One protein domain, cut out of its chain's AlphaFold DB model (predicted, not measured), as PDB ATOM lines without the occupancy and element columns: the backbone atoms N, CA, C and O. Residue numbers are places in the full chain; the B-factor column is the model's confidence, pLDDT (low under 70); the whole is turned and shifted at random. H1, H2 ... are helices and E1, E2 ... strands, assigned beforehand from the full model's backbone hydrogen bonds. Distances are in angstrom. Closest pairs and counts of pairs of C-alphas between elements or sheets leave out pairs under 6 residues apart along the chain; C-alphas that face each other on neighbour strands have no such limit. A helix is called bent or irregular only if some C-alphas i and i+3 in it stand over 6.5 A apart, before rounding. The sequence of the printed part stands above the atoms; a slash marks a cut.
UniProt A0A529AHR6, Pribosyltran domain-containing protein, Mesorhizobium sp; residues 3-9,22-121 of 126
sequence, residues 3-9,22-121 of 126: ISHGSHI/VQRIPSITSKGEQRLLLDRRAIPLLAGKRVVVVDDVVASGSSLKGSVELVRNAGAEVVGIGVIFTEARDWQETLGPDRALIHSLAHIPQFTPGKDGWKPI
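What this domain is: This is residues 3 to 9 and 22 to 121 of the 126 residues of the protein "Pribosyltran domain-containing protein" of Mesorhizobium sp (UniProt A0A529AHR6). What does this model look like? A twisted sheet of three strands, E4, E5 and E6, has H2 and H3 over one face, and the hairpin of E2 and E3 packs on the side of H2 away from that sheet. The hairpin of E7 and E8 sticks out at one end as an arm. What is it made of, and how large is it? The printed part has 107 residues with three named helices and eight named strands, in the order E1 E2 E3 H1 E4 H2 E5 H3 E6 E7 E8; the class is mixed, and the sheet, order E4 E5 E6, is parallel. It is only just compact, close to loose, with a radius of gyration of the C-alphas of 15.4 A and spans of 56 by 31 by 20 A.

How they stand to each other: What comes first? E1, residues 3 to 5, pairs with no named strand; its closest C-alpha to E4, residues 50 to 58, is Ser 4, 5.0 A from that of Asp 55. E2, residues 22 to 26, and E3, residues 33 to 39, are an antiparallel hairpin, with N 23 and O 36 2.9 A apart. The closest C-alphas of E2 and H2, residues 62 to 73, are those of Gln 23 and Leu 70, 5.8 A apart. How is the sheet built? E5, residues 77 to 87, is parallel to E4, with N 55 and O 82 3.0 A apart, and to E6, residues 102 to 108, with N 103 and O 81 2.8 A apart. With H3, residues 90 to 101, there are two strand-helix-strand units, parallel neighbour strands with a helix between, E4 H2 E5 and E5 H3 E6, both with right-handed crossovers. H2 on one face of this sheet gives two layers. How do the helices stand? H2 and H3 are on the same face, at heights over the sheet of 9.3 A and 7.9 A, and touch, closest at the C-alphas of Lys 65 and Leu 95, 5.9 A, at a tilt of 37 degrees, only just steep. Every O i to N i+4 pair is within hydrogen-bond range in H2, but 1 of 3 in H1, residues 40 to 46, and 3 of 8 in H3, where O i to N i+3 pairs are within range in 3 of 4 and 7 of 9.

Where its parts are: Where do the elements begin and end? C-alpha 3, where E1 begins, is at (162.954, 112.406, 116.011), and C-alpha 120, where E8, residues 117 to 120, ends, is at (150.705, 114.920, 89.424). E8 and E7, residues 111 to 114, are an antiparallel hairpin, with N 112 and O 119 2.9 A apart. Which elements are long or uneven? E5 measures 25.6 A and E4 21.4 A from first to last C-alpha; E5 bends by 82 degrees at residue 84, and E4 by 69 degrees at residue 55. H3 is irregular, with C-alphas 94 and 97 9.2 A apart, and H1 only just, with C-alphas 41 and 44 6.54 A apart.

The domain as a whole: How far does it reach, and is it cut? The two C-alphas farthest apart, those of Pro 44 and Lys 115, are 55.8 A apart. Residues 10 to 21 are not printed, and C-alphas 9 and 22 are 10.6 A apart across the cut. Where is confidence low? The pLDDT is under 70 in residues 3 to 9 and 26 to 33; the mean of the printed part is 88.1.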
ATOM      1  N   ILE A   3     162.817 112.514 117.460       48.22
ATOM      2  CA  ILE A   3     162.954 112.406 116.011       48.22
ATOM      3  C   ILE A   3     162.605 110.960 115.645       48.22
ATOM      4  O   ILE A   3     163.317 110.024 116.025       48.22
ATOM      5  N   SER A   4     161.472 110.783 114.972       45.69
ATOM      6  CA  SER A   4     161.132 109.545 114.274       45.69
ATOM      7  C   SER A   4     161.840 109.575 112.921       45.69
ATOM      8  O   SER A   4     161.907 110.626 112.300       45.69
ATOM      9  N   HIS A   5     162.473 108.471 112.530       41.47
ATOM     10  CA  HIS A   5     162.839 108.154 111.147       41.47
ATOM     11  C   HIS A   5     162.514 106.669 110.990       41.47
ATOM     12  O   HIS A   5     162.899 105.883 111.858       41.47
ATOM     13  N   GLY A   6     161.825 106.282 109.915       49.88
ATOM     14  CA  GLY A   6     161.509 104.897 109.527       49.88
ATOM     15  C   GLY A   6     161.939 103.767 110.491       49.88
ATOM     16  O   GLY A   6     163.114 103.447 110.663       49.88
ATOM     17  N   SER A   7     160.968 103.063 111.072       42.56
ATOM     18  CA  SER A   7     161.147 101.924 111.999       42.56
ATOM     19  C   SER A   7     161.816 102.201 113.352       42.56
ATOM     20  O   SER A   7     161.782 101.308 114.197       42.56
ATOM     21  N   HIS A   8     162.445 103.357 113.593       42.03
ATOM     22  CA  HIS A   8     163.187 103.604 114.836       42.03
ATOM     23  C   HIS A   8     162.954 105.026 115.357       42.03
ATOM     24  O   HIS A   8     163.366 106.002 114.739       42.03
ATOM     25  N   ILE A   9     162.391 105.146 116.561       48.44
ATOM     26  CA  ILE A   9     162.383 106.416 117.293       48.44
ATOM     27  C   ILE A   9     163.690 106.490 118.078       48.44
ATOM     28  O   ILE A   9     163.874 105.781 119.070       48.44
ATOM     29  N   VAL A  22     157.586  98.702 123.164       84.62
ATOM     30  CA  VAL A  22     157.393  98.268 121.777       84.62
ATOM     31  C   VAL A  22     156.012  98.684 121.298       84.62
ATOM     32  O   VAL A  22     155.022  98.284 121.903       84.62
ATOM     33  N   GLN A  23     155.951  99.411 120.183       83.94
ATOM     34  CA  GLN A  23     154.713  99.642 119.441       83.94
ATOM     35  C   GLN A  23     154.750  98.847 118.138       83.94
ATOM     36  O   GLN A  23     155.735  98.886 117.398       83.94
ATOM     37  N   ARG A  24     153.679  98.105 117.866       82.50
ATOM     38  CA  ARG A  24     153.531  97.297 116.653       82.50
ATOM     39  C   ARG A  24     152.768  98.104 115.615       82.50
ATOM     40  O   ARG A  24     151.722  98.659 115.932       82.50
ATOM     41  N   ILE A  25     153.282  98.157 114.392       77.81
ATOM     42  CA  ILE A  25     152.637  98.836 113.269       77.81
ATOM     43  C   ILE A  25     152.527  97.887 112.064       77.81
ATOM     44  O   ILE A  25     153.428  97.067 111.840       77.81
ATOM     45  N   PRO A  26     151.432  97.968 111.289       65.25
ATOM     46  CA  PRO A  26     151.311  97.223 110.041       65.25
ATOM     47  C   PRO A  26     152.374  97.709 109.044       65.25
ATOM     48  O   PRO A  26     152.529  98.912 108.838       65.25
ATOM     49  N   SER A  27     153.129  96.783 108.444       57.78
ATOM     50  CA  SER A  27     154.100  97.113 107.392       57.78
ATOM     51  C   SER A  27     153.391  97.325 106.057       57.78
ATOM     52  O   SER A  27     152.492  96.570 105.694       57.78
ATOM     53  N   ILE A  28     153.823  98.341 105.311       58.53
ATOM     54  CA  ILE A  28     153.242  98.714 104.011       58.53
ATOM     55  C   ILE A  28     153.953  97.993 102.862       58.53
ATOM     56  O   ILE A  28     153.332  97.645 101.865       58.53
ATOM     57  N   THR A  29     155.257  97.735 102.996       50.38
ATOM     58  CA  THR A  29     156.114  97.236 101.902       50.38
ATOM     59  C   THR A  29     156.491  95.759 102.029       50.38
ATOM     60  O   THR A  29     157.067  95.183 101.111       50.38
ATOM     61  N   SER A  30     156.168  95.106 103.146       49.00
ATOM     62  CA  SER A  30     156.467  93.690 103.389       49.00
ATOM     63  C   SER A  30     155.315  93.032 104.145       49.00
ATOM     64  O   SER A  30     154.729  93.651 105.023       49.00
ATOM     65  N   LYS A  31     154.979  91.771 103.833       47.78
ATOM     66  CA  LYS A  31     154.008  90.964 104.601       47.78
ATOM     67  C   LYS A  31     154.567  90.628 105.994       47.78
ATOM     68  O   LYS A  31     154.924  89.484 106.264       47.78
ATOM     69  N   GLY A  32     154.706  91.628 106.858       57.44
ATOM     70  CA  GLY A  32     155.320  91.500 108.173       57.44
ATOM     71  C   GLY A  32     154.863  92.582 109.144       57.44
ATOM     72  O   GLY A  32     154.351  93.628 108.761       57.44
ATOM     73  N   GLU A  33     155.038  92.313 110.429       67.56
ATOM     74  CA  GLU A  33     154.773  93.268 111.498       67.56
ATOM     75  C   GLU A  33     156.046  94.090 111.745       67.56
ATOM     76  O   GLU A  33     157.122  93.529 111.980       67.56
ATOM     77  N   GLN A  34     155.952  95.417 111.678       76.88
ATOM     78  CA  GLN A  34     157.071  96.300 111.999       76.88
ATOM     79  C   GLN A  34     156.944  96.756 113.454       76.88
ATOM     80  O   GLN A  34     155.851  96.970 113.975       76.88
ATOM     81  N   ARG A  35     158.084  96.873 114.139       80.88
ATOM     82  CA  ARG A  35     158.142  97.251 115.553       80.88
ATOM     83  C   ARG A  35     158.892  98.560 115.704       80.88
ATOM     84  O   ARG A  35     160.056  98.633 115.321       80.88
ATOM     85  N   LEU A  36     158.243  99.548 116.306       85.50
ATOM     86  CA  LEU A  36     158.889 100.739 116.837       85.50
ATOM     87  C   LEU A  36     159.337 100.447 118.265       85.50
ATOM     88  O   LEU A  36     158.585  99.884 119.061       85.50
ATOM     89  N   LEU A  37     160.576 100.813 118.572       85.62
ATOM     90  CA  LEU A  37     161.196 100.571 119.868       85.62
ATOM     91  C   LEU A  37     161.547 101.910 120.511       85.62
ATOM     92  O   LEU A  37     162.181 102.752 119.875       85.62
ATOM     93  N   LEU A  38     161.177 102.068 121.776       86.94
ATOM     94  CA  LEU A  38     161.616 103.158 122.636       86.94
ATOM     95  C   LEU A  38     162.420 102.560 123.788       86.94
ATOM     96  O   LEU A  38     161.920 101.718 124.532       86.94
ATOM     97  N   ASP A  39     163.667 102.999 123.940       87.50
ATOM     98  CA  ASP A  39     164.516 102.581 125.057       87.50
ATOM     99  C   ASP A  39     163.838 102.922 126.392       87.50
ATOM    100  O   ASP A  39     163.390 104.057 126.584       87.50
ATOM    101  N   ARG A  40     163.762 101.970 127.332       85.88
ATOM    102  CA  ARG A  40     163.099 102.217 128.624       85.88
ATOM    103  C   ARG A  40     163.689 103.393 129.392       85.88
ATOM    104  O   ARG A  40     162.961 104.063 130.120       85.88
ATOM    105  N   ARG A  41     164.974 103.697 129.200       87.38
ATOM    106  CA  ARG A  41     165.641 104.849 129.827       87.38
ATOM    107  C   ARG A  41     165.093 106.186 129.332       87.38
ATOM    108  O   ARG A  41     165.268 107.192 130.010       87.38
ATOM    109  N   ALA A  42     164.419 106.208 128.181       86.50
ATOM    110  CA  ALA A  42     163.741 107.394 127.679       86.50
ATOM    111  C   ALA A  42     162.373 107.624 128.342       86.50
ATOM    112  O   ALA A  42     161.897 108.756 128.337       86.50
ATOM    113  N   ILE A  43     161.750 106.603 128.949       90.12
ATOM    114  CA  ILE A  43     160.417 106.734 129.562       90.12
ATOM    115  C   ILE A  43     160.401 107.816 130.658       90.12
ATOM    116  O   ILE A  43     159.565 108.713 130.563       90.12
ATOM    117  N   PRO A  44     161.335 107.847 131.634       92.31
ATOM    118  CA  PRO A  44     161.355 108.908 132.647       92.31
ATOM    119  C   PRO A  44     161.568 110.319 132.079       92.31
ATOM    120  O   PRO A  44     161.219 111.301 132.727       92.31
ATOM    121  N   LEU A  45     162.140 110.435 130.875       91.06
ATOM    122  CA  LEU A  45     162.346 111.720 130.200       91.06
ATOM    123  C   LEU A  45     161.070 112.230 129.513       91.06
ATOM    124  O   LEU A  45     160.973 113.420 129.217       91.06
ATOM    125  N   LEU A  46     160.112 111.339 129.247       94.44
ATOM    126  CA  LEU A  46     158.854 111.637 128.562       94.44
ATOM    127  C   LEU A  46     157.670 111.707 129.526       94.44
ATOM    128  O   LEU A  46     156.797 112.549 129.342       94.44
ATOM    129  N   ALA A  47     157.636 110.854 130.549       95.31
ATOM    130  CA  ALA A  47     156.499 110.733 131.453       95.31
ATOM    131  C   ALA A  47     156.086 112.091 132.058       95.31
ATOM    132  O   ALA A  47     156.902 112.825 132.622       95.31
ATOM    133  N   GLY A  48     154.804 112.439 131.910       95.81
ATOM    134  CA  GLY A  48     154.215 113.697 132.376       95.81
ATOM    135  C   GLY A  48     154.672 114.949 131.616       95.81
ATOM    136  O   GLY A  48     154.408 116.062 132.070       95.81
ATOM    137  N   LYS A  49     155.390 114.812 130.493       97.56
ATOM    138  CA  LYS A  49     155.843 115.943 129.673       97.56
ATOM    139  C   LYS A  49     154.918 116.177 128.484       97.56
ATOM    140  O   LYS A  49     154.371 115.241 127.908       97.56
ATOM    141  N   ARG A  50     154.842 117.444 128.074       97.69
ATOM    142  CA  ARG A  50     154.283 117.868 126.787       97.69
ATOM    143  C   ARG A  50     155.339 117.667 125.704       97.69
ATOM    144  O   ARG A  50     156.445 118.201 125.813       97.69
ATOM    145  N   VAL A  51     155.020 116.887 124.679       96.81
ATOM    146  CA  VAL A  51     155.966 116.431 123.656       96.81
ATOM    147  C   VAL A  51     155.462 116.792 122.264       96.81
ATOM    148  O   VAL A  51     154.292 116.602 121.942       96.81
ATOM    149  N   VAL A  52     156.380 117.272 121.425       97.31
ATOM    150  CA  VAL A  52     156.199 117.348 119.972       97.31
ATOM    151  C   VAL A  52     156.956 116.189 119.330       97.31
ATOM    152  O   VAL A  52     158.144 115.983 119.623       97.31
ATOM    153  N   VAL A  53     156.261 115.436 118.478       96.38
ATOM    154  CA  VAL A  53     156.848 114.387 117.633       96.38
ATOM    155  C   VAL A  53     157.276 115.024 116.316       96.38
ATOM    156  O   VAL A  53     156.502 115.779 115.735       96.38
ATOM    157  N   VAL A  54     158.499 114.753 115.862       95.81
ATOM    158  CA  VAL A  54     159.012 115.288 114.595       95.81
ATOM    159  C   VAL A  54     159.446 114.148 113.682       95.81
ATOM    160  O   VAL A  54     160.123 113.226 114.140       95.81
ATOM    161  N   ASP A  55     159.060 114.228 112.412       92.75
ATOM    162  CA  ASP A  55     159.437 113.287 111.350       92.75
ATOM    163  C   ASP A  55     159.784 114.056 110.061       92.75
ATOM    164  O   ASP A  55     159.539 115.262 109.962       92.75
ATOM    165  N   ASP A  56     160.379 113.390 109.078       94.44
ATOM    166  CA  ASP A  56     160.713 114.009 107.792       94.44
ATOM    167  C   ASP A  56     159.480 114.130 106.884       94.44
ATOM    168  O   ASP A  56     159.074 115.238 106.517       94.44
ATOM    169  N   VAL A  57     158.842 113.007 106.567       93.06
ATOM    170  CA  VAL A  57     157.691 112.914 105.676       93.06
ATOM    171  C   VAL A  57     156.609 112.022 106.268       93.06
ATOM    172  O   VAL A  57     156.870 110.969 106.847       93.06
ATOM    173  N   VAL A  58     155.353 112.423 106.079       95.69
ATOM    174  CA  VAL A  58     154.199 111.569 106.363       95.69
ATOM    175  C   VAL A  58     153.487 111.187 105.066       95.69
ATOM    176  O   VAL A  58     152.927 112.045 104.394       95.69
ATOM    177  N   ALA A  59     153.512 109.891 104.731       94.25
ATOM    178  CA  ALA A  59     152.834 109.322 103.560       94.25
ATOM    179  C   ALA A  59     151.532 108.604 103.950       94.25
ATOM    180  O   ALA A  59     150.479 109.224 104.036       94.25
ATOM    181  N   SER A  60     151.587 107.314 104.297       93.50
ATOM    182  CA  SER A  60     150.406 106.597 104.813       93.50
ATOM    183  C   SER A  60     150.027 106.990 106.245       93.50
ATOM    184  O   SER A  60     148.920 106.716 106.691       93.50
ATOM    185  N   GLY A  61     150.970 107.550 107.012       93.50
ATOM    186  CA  GLY A  61     150.800 107.889 108.427       93.50
ATOM    187  C   GLY A  61     151.021 106.755 109.438       93.50
ATOM    188  O   GLY A  61     151.037 107.036 110.634       93.50
ATOM    189  N   SER A  62     151.239 105.497 109.030       91.00
ATOM    190  CA  SER A  62     151.296 104.359 109.977       91.00
ATOM    191  C   SER A  62     152.471 104.442 110.964       91.00
ATOM    192  O   SER A  62     152.286 104.241 112.165       91.00
ATOM    193  N   SER A  63     153.669 104.791 110.485       90.25
ATOM    194  CA  SER A  63     154.858 104.971 111.337       90.25
ATOM    195  C   SER A  63     154.705 106.141 112.306       90.25
ATOM    196  O   SER A  63     155.073 106.040 113.478       90.25
ATOM    197  N   LEU A  64     154.129 107.242 111.826       94.50
ATOM    198  CA  LEU A  64     153.913 108.439 112.625       94.50
ATOM    199  C   LEU A  64     152.870 108.188 113.719       94.50
ATOM    200  O   LEU A  64     153.112 108.516 114.879       94.50
ATOM    201  N   LYS A  65     151.768 107.510 113.379       94.81
ATOM    202  CA  LYS A  65     150.762 107.048 114.343       94.81
ATOM    203  C   LYS A  65     151.383 106.175 115.426       94.81
ATOM    204  O   LYS A  65     151.219 106.460 116.608       94.81
ATOM    205  N   GLY A  66     152.157 105.164 115.029       93.19
ATOM    206  CA  GLY A  66     152.850 104.304 115.985       93.19
ATOM    207  C   GLY A  66     153.816 105.085 116.878       93.19
ATOM    208  O   GLY A  66     153.946 104.781 118.059       93.19
ATOM    209  N   SER A  67     154.460 106.127 116.351       94.25
ATOM    210  CA  SER A  67     155.337 106.993 117.140       94.25
ATOM    211  C   SER A  67     154.575 107.811 118.177       94.25
ATOM    212  O   SER A  67     154.981 107.865 119.337       94.25
ATOM    213  N   VAL A  68     153.440 108.391 117.789       95.81
ATOM    214  CA  VAL A  68     152.534 109.107 118.695       95.81
ATOM    215  C   VAL A  68     152.013 108.175 119.795       95.81
ATOM    216  O   VAL A  68     152.071 108.522 120.975       95.81
ATOM    217  N   GLU A  69     151.564 106.971 119.433       95.31
ATOM    218  CA  GLU A  69     151.101 105.951 120.381       95.31
ATOM    219  C   GLU A  69     152.216 105.520 121.340       95.31
ATOM    220  O   GLU A  69     151.987 105.422 122.542       95.31
ATOM    221  N   LEU A  70     153.444 105.338 120.846       93.75
ATOM    222  CA  LEU A  70     154.584 104.953 121.679       93.75
ATOM    223  C   LEU A  70     154.939 106.035 122.710       93.75
ATOM    224  O   LEU A  70     155.243 105.716 123.858       93.75
ATOM    225  N   VAL A  71     154.856 107.311 122.323       95.19
ATOM    226  CA  VAL A  71     155.067 108.449 123.232       95.19
ATOM    227  C   VAL A  71     153.960 108.534 124.283       95.19
ATOM    228  O   VAL A  71     154.259 108.710 125.465       95.19
ATOM    229  N   ARG A  72     152.696 108.338 123.890       95.75
ATOM    230  CA  ARG A  72     151.565 108.281 124.834       95.75
ATOM    231  C   ARG A  72     151.698 107.110 125.806       95.75
ATOM    232  O   ARG A  72     151.518 107.292 127.006       95.75
ATOM    233  N   ASN A  73     152.111 105.941 125.320       95.06
ATOM    234  CA  ASN A  73     152.370 104.756 126.143       95.06
ATOM    235  C   ASN A  73     153.553 104.949 127.108       95.06
ATOM    236  O   ASN A  73     153.608 104.298 128.150       95.06
ATOM    237  N   ALA A  74     154.480 105.862 126.805       94.62
ATOM    238  CA  ALA A  74     155.530 106.297 127.728       94.62
ATOM    239  C   ALA A  74     155.047 107.335 128.770       94.62
ATOM    240  O   ALA A  74     155.849 107.819 129.567       94.62
ATOM    241  N   GLY A  75     153.754 107.678 128.778       95.62
ATOM    242  CA  GLY A  75     153.134 108.599 129.732       95.62
ATOM    243  C   GLY A  75     153.271 110.082 129.377       95.62
ATOM    244  O   GLY A  75     153.078 110.923 130.253       95.62
ATOM    245  N   ALA A  76     153.640 110.417 128.138       97.25
ATOM    246  CA  ALA A  76     153.708 111.798 127.657       97.25
ATOM    247  C   ALA A  76     152.383 112.267 127.032       97.25
ATOM    248  O   ALA A  76     151.619 111.485 126.466       97.25
ATOM    249  N   GLU A  77     152.161 113.579 127.059       97.38
ATOM    250  CA  GLU A  77     151.103 114.255 126.312       97.38
ATOM    251  C   GLU A  77     151.668 114.730 124.967       97.38
ATOM    252  O   GLU A  77     152.573 115.565 124.924       97.38
ATOM    253  N   VAL A  78     151.147 114.210 123.854       97.62
ATOM    254  CA  VAL A  78     151.533 114.686 122.517       97.62
ATOM    255  C   VAL A  78     150.725 115.935 122.187       97.62
ATOM    256  O   VAL A  78     149.509 115.858 122.037       97.62
ATOM    257  N   VAL A  79     151.411 117.071 122.066       98.12
ATOM    258  CA  VAL A  79     150.791 118.398 121.886       98.12
ATOM    259  C   VAL A  79     150.972 118.974 120.486       98.12
ATOM    260  O   VAL A  79     150.481 120.059 120.199       98.12
ATOM    261  N   GLY A  80     151.703 118.273 119.625       98.00
ATOM    262  CA  GLY A  80     151.963 118.692 118.257       98.00
ATOM    263  C   GLY A  80     152.769 117.646 117.501       98.00
ATOM    264  O   GLY A  80     153.487 116.833 118.096       98.00
ATOM    265  N   ILE A  81     152.654 117.684 116.180       98.44
ATOM    266  CA  ILE A  81     153.391 116.831 115.260       98.44
ATOM    267  C   ILE A  81     153.973 117.719 114.161       98.44
ATOM    268  O   ILE A  81     153.234 118.380 113.442       98.44
ATOM    269  N   GLY A  82     155.298 117.758 114.044       98.06
ATOM    270  CA  GLY A  82     155.995 118.513 113.005       98.06
ATOM    271  C   GLY A  82     156.525 117.588 111.919       98.06
ATOM    272  O   GLY A  82     157.260 116.655 112.227       98.06
ATOM    273  N   VAL A  83     156.197 117.857 110.660       97.38
ATOM    274  CA  VAL A  83     156.778 117.154 109.506       97.38
ATOM    275  C   VAL A  83     157.317 118.154 108.494       97.38
ATOM    276  O   VAL A  83     156.808 119.270 108.381       97.38
ATOM    277  N   ILE A  84     158.348 117.781 107.740       97.62
ATOM    278  CA  ILE A  84     158.820 118.631 106.640       97.62
ATOM    279  C   ILE A  84     157.795 118.556 105.508       97.62
ATOM    280  O   ILE A  84     157.270 119.587 105.085       97.62
ATOM    281  N   PHE A  85     157.444 117.338 105.088       97.75
ATOM    282  CA  PHE A  85     156.503 117.105 103.996       97.75
ATOM    283  C   PHE A  85     155.317 116.232 104.412       97.75
ATOM    284  O   PHE A  85     155.443 115.270 105.166       97.75
ATOM    285  N   THR A  86     154.152 116.540 103.855       97.88
ATOM    286  CA  THR A  86     153.052 115.577 103.726       97.88
ATOM    287  C   THR A  86     153.055 115.030 102.304       97.88
ATOM    288  O   THR A  86     153.262 115.791 101.361       97.88
ATOM    289  N   GLU A  87     152.822 113.736 102.133       96.81
ATOM    290  CA  GLU A  87     152.685 113.092 100.827       96.81
ATOM    291  C   GLU A  87     151.261 112.548 100.679       96.81
ATOM    292  O   GLU A  87     150.780 111.811 101.542       96.81
ATOM    293  N   ALA A  88     150.582 112.920  99.589       96.06
ATOM    294  CA  ALA A  88     149.184 112.569  99.334       96.06
ATOM    295  C   ALA A  88     148.250 112.832 100.545       96.06
ATOM    296  O   ALA A  88     148.413 113.810 101.287       96.06
ATOM    297  N   ARG A  89     147.228 111.986 100.734       96.38
ATOM    298  CA  ARG A  89     146.166 112.190 101.737       96.38
ATOM    299  C   ARG A  89     145.937 111.017 102.693       96.38
ATOM    300  O   ARG A  89     145.277 111.223 103.709       96.38
ATOM    301  N   ASP A  90     146.496 109.837 102.428       95.31
ATOM    302  CA  ASP A  90     146.237 108.605 103.196       95.31
ATOM    303  C   ASP A  90     146.521 108.758 104.700       95.31
ATOM    304  O   ASP A  90     145.802 108.227 105.551       95.31
ATOM    305  N   TRP A  91     147.532 109.555 105.059       95.81
ATOM    306  CA  TRP A  91     147.846 109.875 106.451       95.81
ATOM    307  C   TRP A  91     146.687 110.506 107.223       95.81
ATOM    308  O   TRP A  91     146.624 110.336 108.441       95.81
ATOM    309  N   GLN A  92     145.774 111.226 106.565       97.12
ATOM    310  CA  GLN A  92     144.660 111.884 107.245       97.12
ATOM    311  C   GLN A  92     143.709 110.870 107.873       97.12
ATOM    312  O   GLN A  92     143.266 111.066 109.005       97.12
ATOM    313  N   GLU A  93     143.404 109.797 107.145       96.38
ATOM    314  CA  GLU A  93     142.566 108.712 107.644       96.38
ATOM    315  C   GLU A  93     143.303 107.938 108.739       96.38
ATOM    316  O   GLU A  93     142.773 107.750 109.834       96.38
ATOM    317  N   THR A  94     144.564 107.574 108.489       95.44
ATOM    318  CA  THR A  94     145.368 106.802 109.443       95.44
ATOM    319  C   THR A  94     145.534 107.516 110.785       95.44
ATOM    320  O   THR A  94     145.362 106.885 111.836       95.44
ATOM    321  N   LEU A  95     145.855 108.817 110.774       96.19
ATOM    322  CA  LEU A  95     146.009 109.623 111.991       96.19
ATOM    323  C   LEU A  95     144.666 109.952 112.656       96.19
ATOM    324  O   LEU A  95     144.630 110.198 113.861       96.19
ATOM    325  N   GLY A  96     143.561 109.952 111.908       97.06
ATOM    326  CA  GLY A  96     142.240 110.267 112.442       97.06
ATOM    327  C   GLY A  96     142.235 111.629 113.156       97.06
ATOM    328  O   GLY A  96     142.653 112.623 112.559       97.06
ATOM    329  N   PRO A  97     141.801 111.719 114.429       97.44
ATOM    330  CA  PRO A  97     141.801 112.977 115.184       97.44
ATOM    331  C   PRO A  97     143.178 113.641 115.317       97.44
ATOM    332  O   PRO A  97     143.263 114.869 115.336       97.44
ATOM    333  N   ASP A  98     144.263 112.856 115.342       97.62
ATOM    334  CA  ASP A  98     145.625 113.376 115.520       97.62
ATOM    335  C   ASP A  98     146.105 114.215 114.332       97.62
ATOM    336  O   ASP A  98     147.065 114.973 114.464       97.62
ATOM    337  N   ARG A  99     145.411 114.167 113.185       97.12
ATOM    338  CA  ARG A  99     145.690 115.058 112.049       97.12
ATOM    339  C   ARG A  99     145.589 116.541 112.424       97.12
ATOM    340  O   ARG A  99     146.252 117.360 111.805       97.12
ATOM    341  N   ALA A 100     144.794 116.884 113.444       97.81
ATOM    342  CA  ALA A 100     144.675 118.254 113.945       97.81
ATOM    343  C   ALA A 100     145.957 118.758 114.635       97.81
ATOM    344  O   ALA A 100     146.104 119.958 114.843       97.81
ATOM    345  N   LEU A 101     146.876 117.853 114.986       98.00
ATOM    346  CA  LEU A 101     148.170 118.176 115.588       98.00
ATOM    347  C   LEU A 101     149.279 118.367 114.542       98.00
ATOM    348  O   LEU A 101     150.394 118.725 114.918       98.00
ATOM    349  N   ILE A 102     149.014 118.089 113.259       97.81
ATOM    350  CA  ILE A 102     150.021 118.141 112.194       97.81
ATOM    351  C   ILE A 102     150.318 119.588 111.798       97.81
ATOM    352  O   ILE A 102     149.436 120.351 111.410       97.81
ATOM    353  N   HIS A 103     151.605 119.911 111.792       98.06
ATOM    354  CA  HIS A 103     152.185 121.088 111.171       98.06
ATOM    355  C   HIS A 103     153.191 120.619 110.117       98.06
ATOM    356  O   HIS A 103     154.154 119.925 110.445       98.06
ATOM    357  N   SER A 104     152.958 120.986 108.856       97.50
ATOM    358  CA  SER A 104     153.844 120.643 107.736       97.50
ATOM    359  C   SER A 104     154.403 121.895 107.072       97.50
ATOM    360  O   SER A 104     153.734 122.929 107.063       97.50
ATOM    361  N   LEU A 105     155.620 121.809 106.529       98.06
ATOM    362  CA  LEU A 105     156.225 122.919 105.785       98.06
ATOM    363  C   LEU A 105     155.796 122.929 104.316       98.06
ATOM    364  O   LEU A 105     155.701 123.997 103.717       98.06
ATOM    365  N   ALA A 106     155.538 121.756 103.737       97.50
ATOM    366  CA  ALA A 106     155.074 121.623 102.364       97.50
ATOM    367  C   ALA A 106     154.307 120.310 102.130       97.50
ATOM    368  O   ALA A 106     154.275 119.406 102.969       97.50
ATOM    369  N   HIS A 107     153.691 120.221 100.954       97.56
ATOM    370  CA  HIS A 107     152.903 119.081 100.516       97.56
ATOM    371  C   HIS A 107     153.372 118.579  99.144       97.56
ATOM    372  O   HIS A 107     153.663 119.382  98.255       97.56
ATOM    373  N   ILE A 108     153.438 117.258  98.984       96.75
ATOM    374  CA  ILE A 108     153.876 116.559  97.776       96.75
ATOM    375  C   ILE A 108     152.706 115.696  97.257       96.75
ATOM    376  O   ILE A 108     152.282 114.773  97.962       96.75
ATOM    377  N   PRO A 109     152.177 115.948  96.043       96.88
ATOM    378  CA  PRO A 109     151.202 115.053  95.424       96.88
ATOM    379  C   PRO A 109     151.889 113.769  94.935       96.88
ATOM    380  O   PRO A 109     153.099 113.745  94.705       96.88
ATOM    381  N   GLN A 110     151.121 112.710  94.699       95.31
ATOM    382  CA  GLN A 110     151.629 111.555  93.958       95.31
ATOM    383  C   GLN A 110     151.659 111.845  92.463       95.31
ATOM    384  O   GLN A 110     150.962 112.727  91.958       95.31
ATOM    385  N   PHE A 111     152.458 111.068  91.740       96.00
ATOM    386  CA  PHE A 111     152.643 111.224  90.307       96.00
ATOM    387  C   PHE A 111     152.306 109.928  89.581       96.00
ATOM    388  O   PHE A 111     152.604 108.834  90.054       96.00
ATOM    389  N   THR A 112     151.724 110.065  88.396       96.19
ATOM    390  CA  THR A 112     151.464 108.963  87.471       96.19
ATOM    391  C   THR A 112     152.250 109.180  86.175       96.19
ATOM    392  O   THR A 112     152.392 110.328  85.731       96.19
ATOM    393  N   PRO A 113     152.810 108.126  85.556       96.56
ATOM    394  CA  PRO A 113     153.502 108.269  84.284       96.56
ATOM    395  C   PRO A 113     152.507 108.613  83.164       96.56
ATOM    396  O   PRO A 113     151.498 107.939  82.972       96.56
ATOM    397  N   GLY A 114     152.802 109.660  82.395       91.69
ATOM    398  CA  GLY A 114     152.076 110.046  81.186       91.69
ATOM    399  C   GLY A 114     152.971 110.018  79.944       91.69
ATOM    400  O   GLY A 114     154.186 109.853  80.039       91.69
ATOM    401  N   LYS A 115     152.372 110.224  78.762       89.62
ATOM    402  CA  LYS A 115     153.102 110.267  77.476       89.62
ATOM    403  C   LYS A 115     154.239 111.301  77.442       89.62
ATOM    404  O   LYS A 115     155.246 111.046  76.795       89.62
ATOM    405  N   ASP A 116     154.094 112.408  78.172       92.06
ATOM    406  CA  ASP A 116     155.035 113.542  78.180       92.06
ATOM    407  C   ASP A 116     155.840 113.641  79.493       92.06
ATOM    408  O   ASP A 116     156.361 114.701  79.832       92.06
ATOM    409  N   GLY A 117     155.897 112.554  80.272       94.31
ATOM    410  CA  GLY A 117     156.539 112.510  81.588       94.31
ATOM    411  C   GLY A 117     155.555 112.328  82.744       94.31
ATOM    412  O   GLY A 117     154.381 112.011  82.550       94.31
ATOM    413  N   TRP A 118     156.052 112.490  83.969       95.69
ATOM    414  CA  TRP A 118     155.268 112.320  85.194       95.69
ATOM    415  C   TRP A 118     154.297 113.484  85.389       95.69
ATOM    416  O   TRP A 118     154.698 114.648  85.365       95.69
ATOM    417  N   LYS A 119     153.016 113.172  85.599       96.19
ATOM    418  CA  LYS A 119     151.964 114.157  85.880       96.19
ATOM    419  C   LYS A 119     151.464 113.966  87.312       96.19
ATOM    420  O   LYS A 119     151.294 112.817  87.723       96.19
ATOM    421  N   PRO A 120     151.250 115.045  88.081       95.69
ATOM    422  CA  PRO A 120     150.705 114.920  89.424       95.69
ATOM    423  C   PRO A 120     149.261 114.409  89.364       95.69
ATOM    424  O   PRO A 120     148.520 114.741  88.438       95.69
ATOM    425  N   ILE A 121     148.873 113.606  90.350       96.25
ATOM    426  CA  ILE A 121     147.527 113.053  90.509       96.25
ATOM    427  C   ILE A 121     146.673 114.104  91.244       96.25
ATOM    428  O   ILE A 121     146.946 114.367  92.421       96.25
TER     429      ILE A 121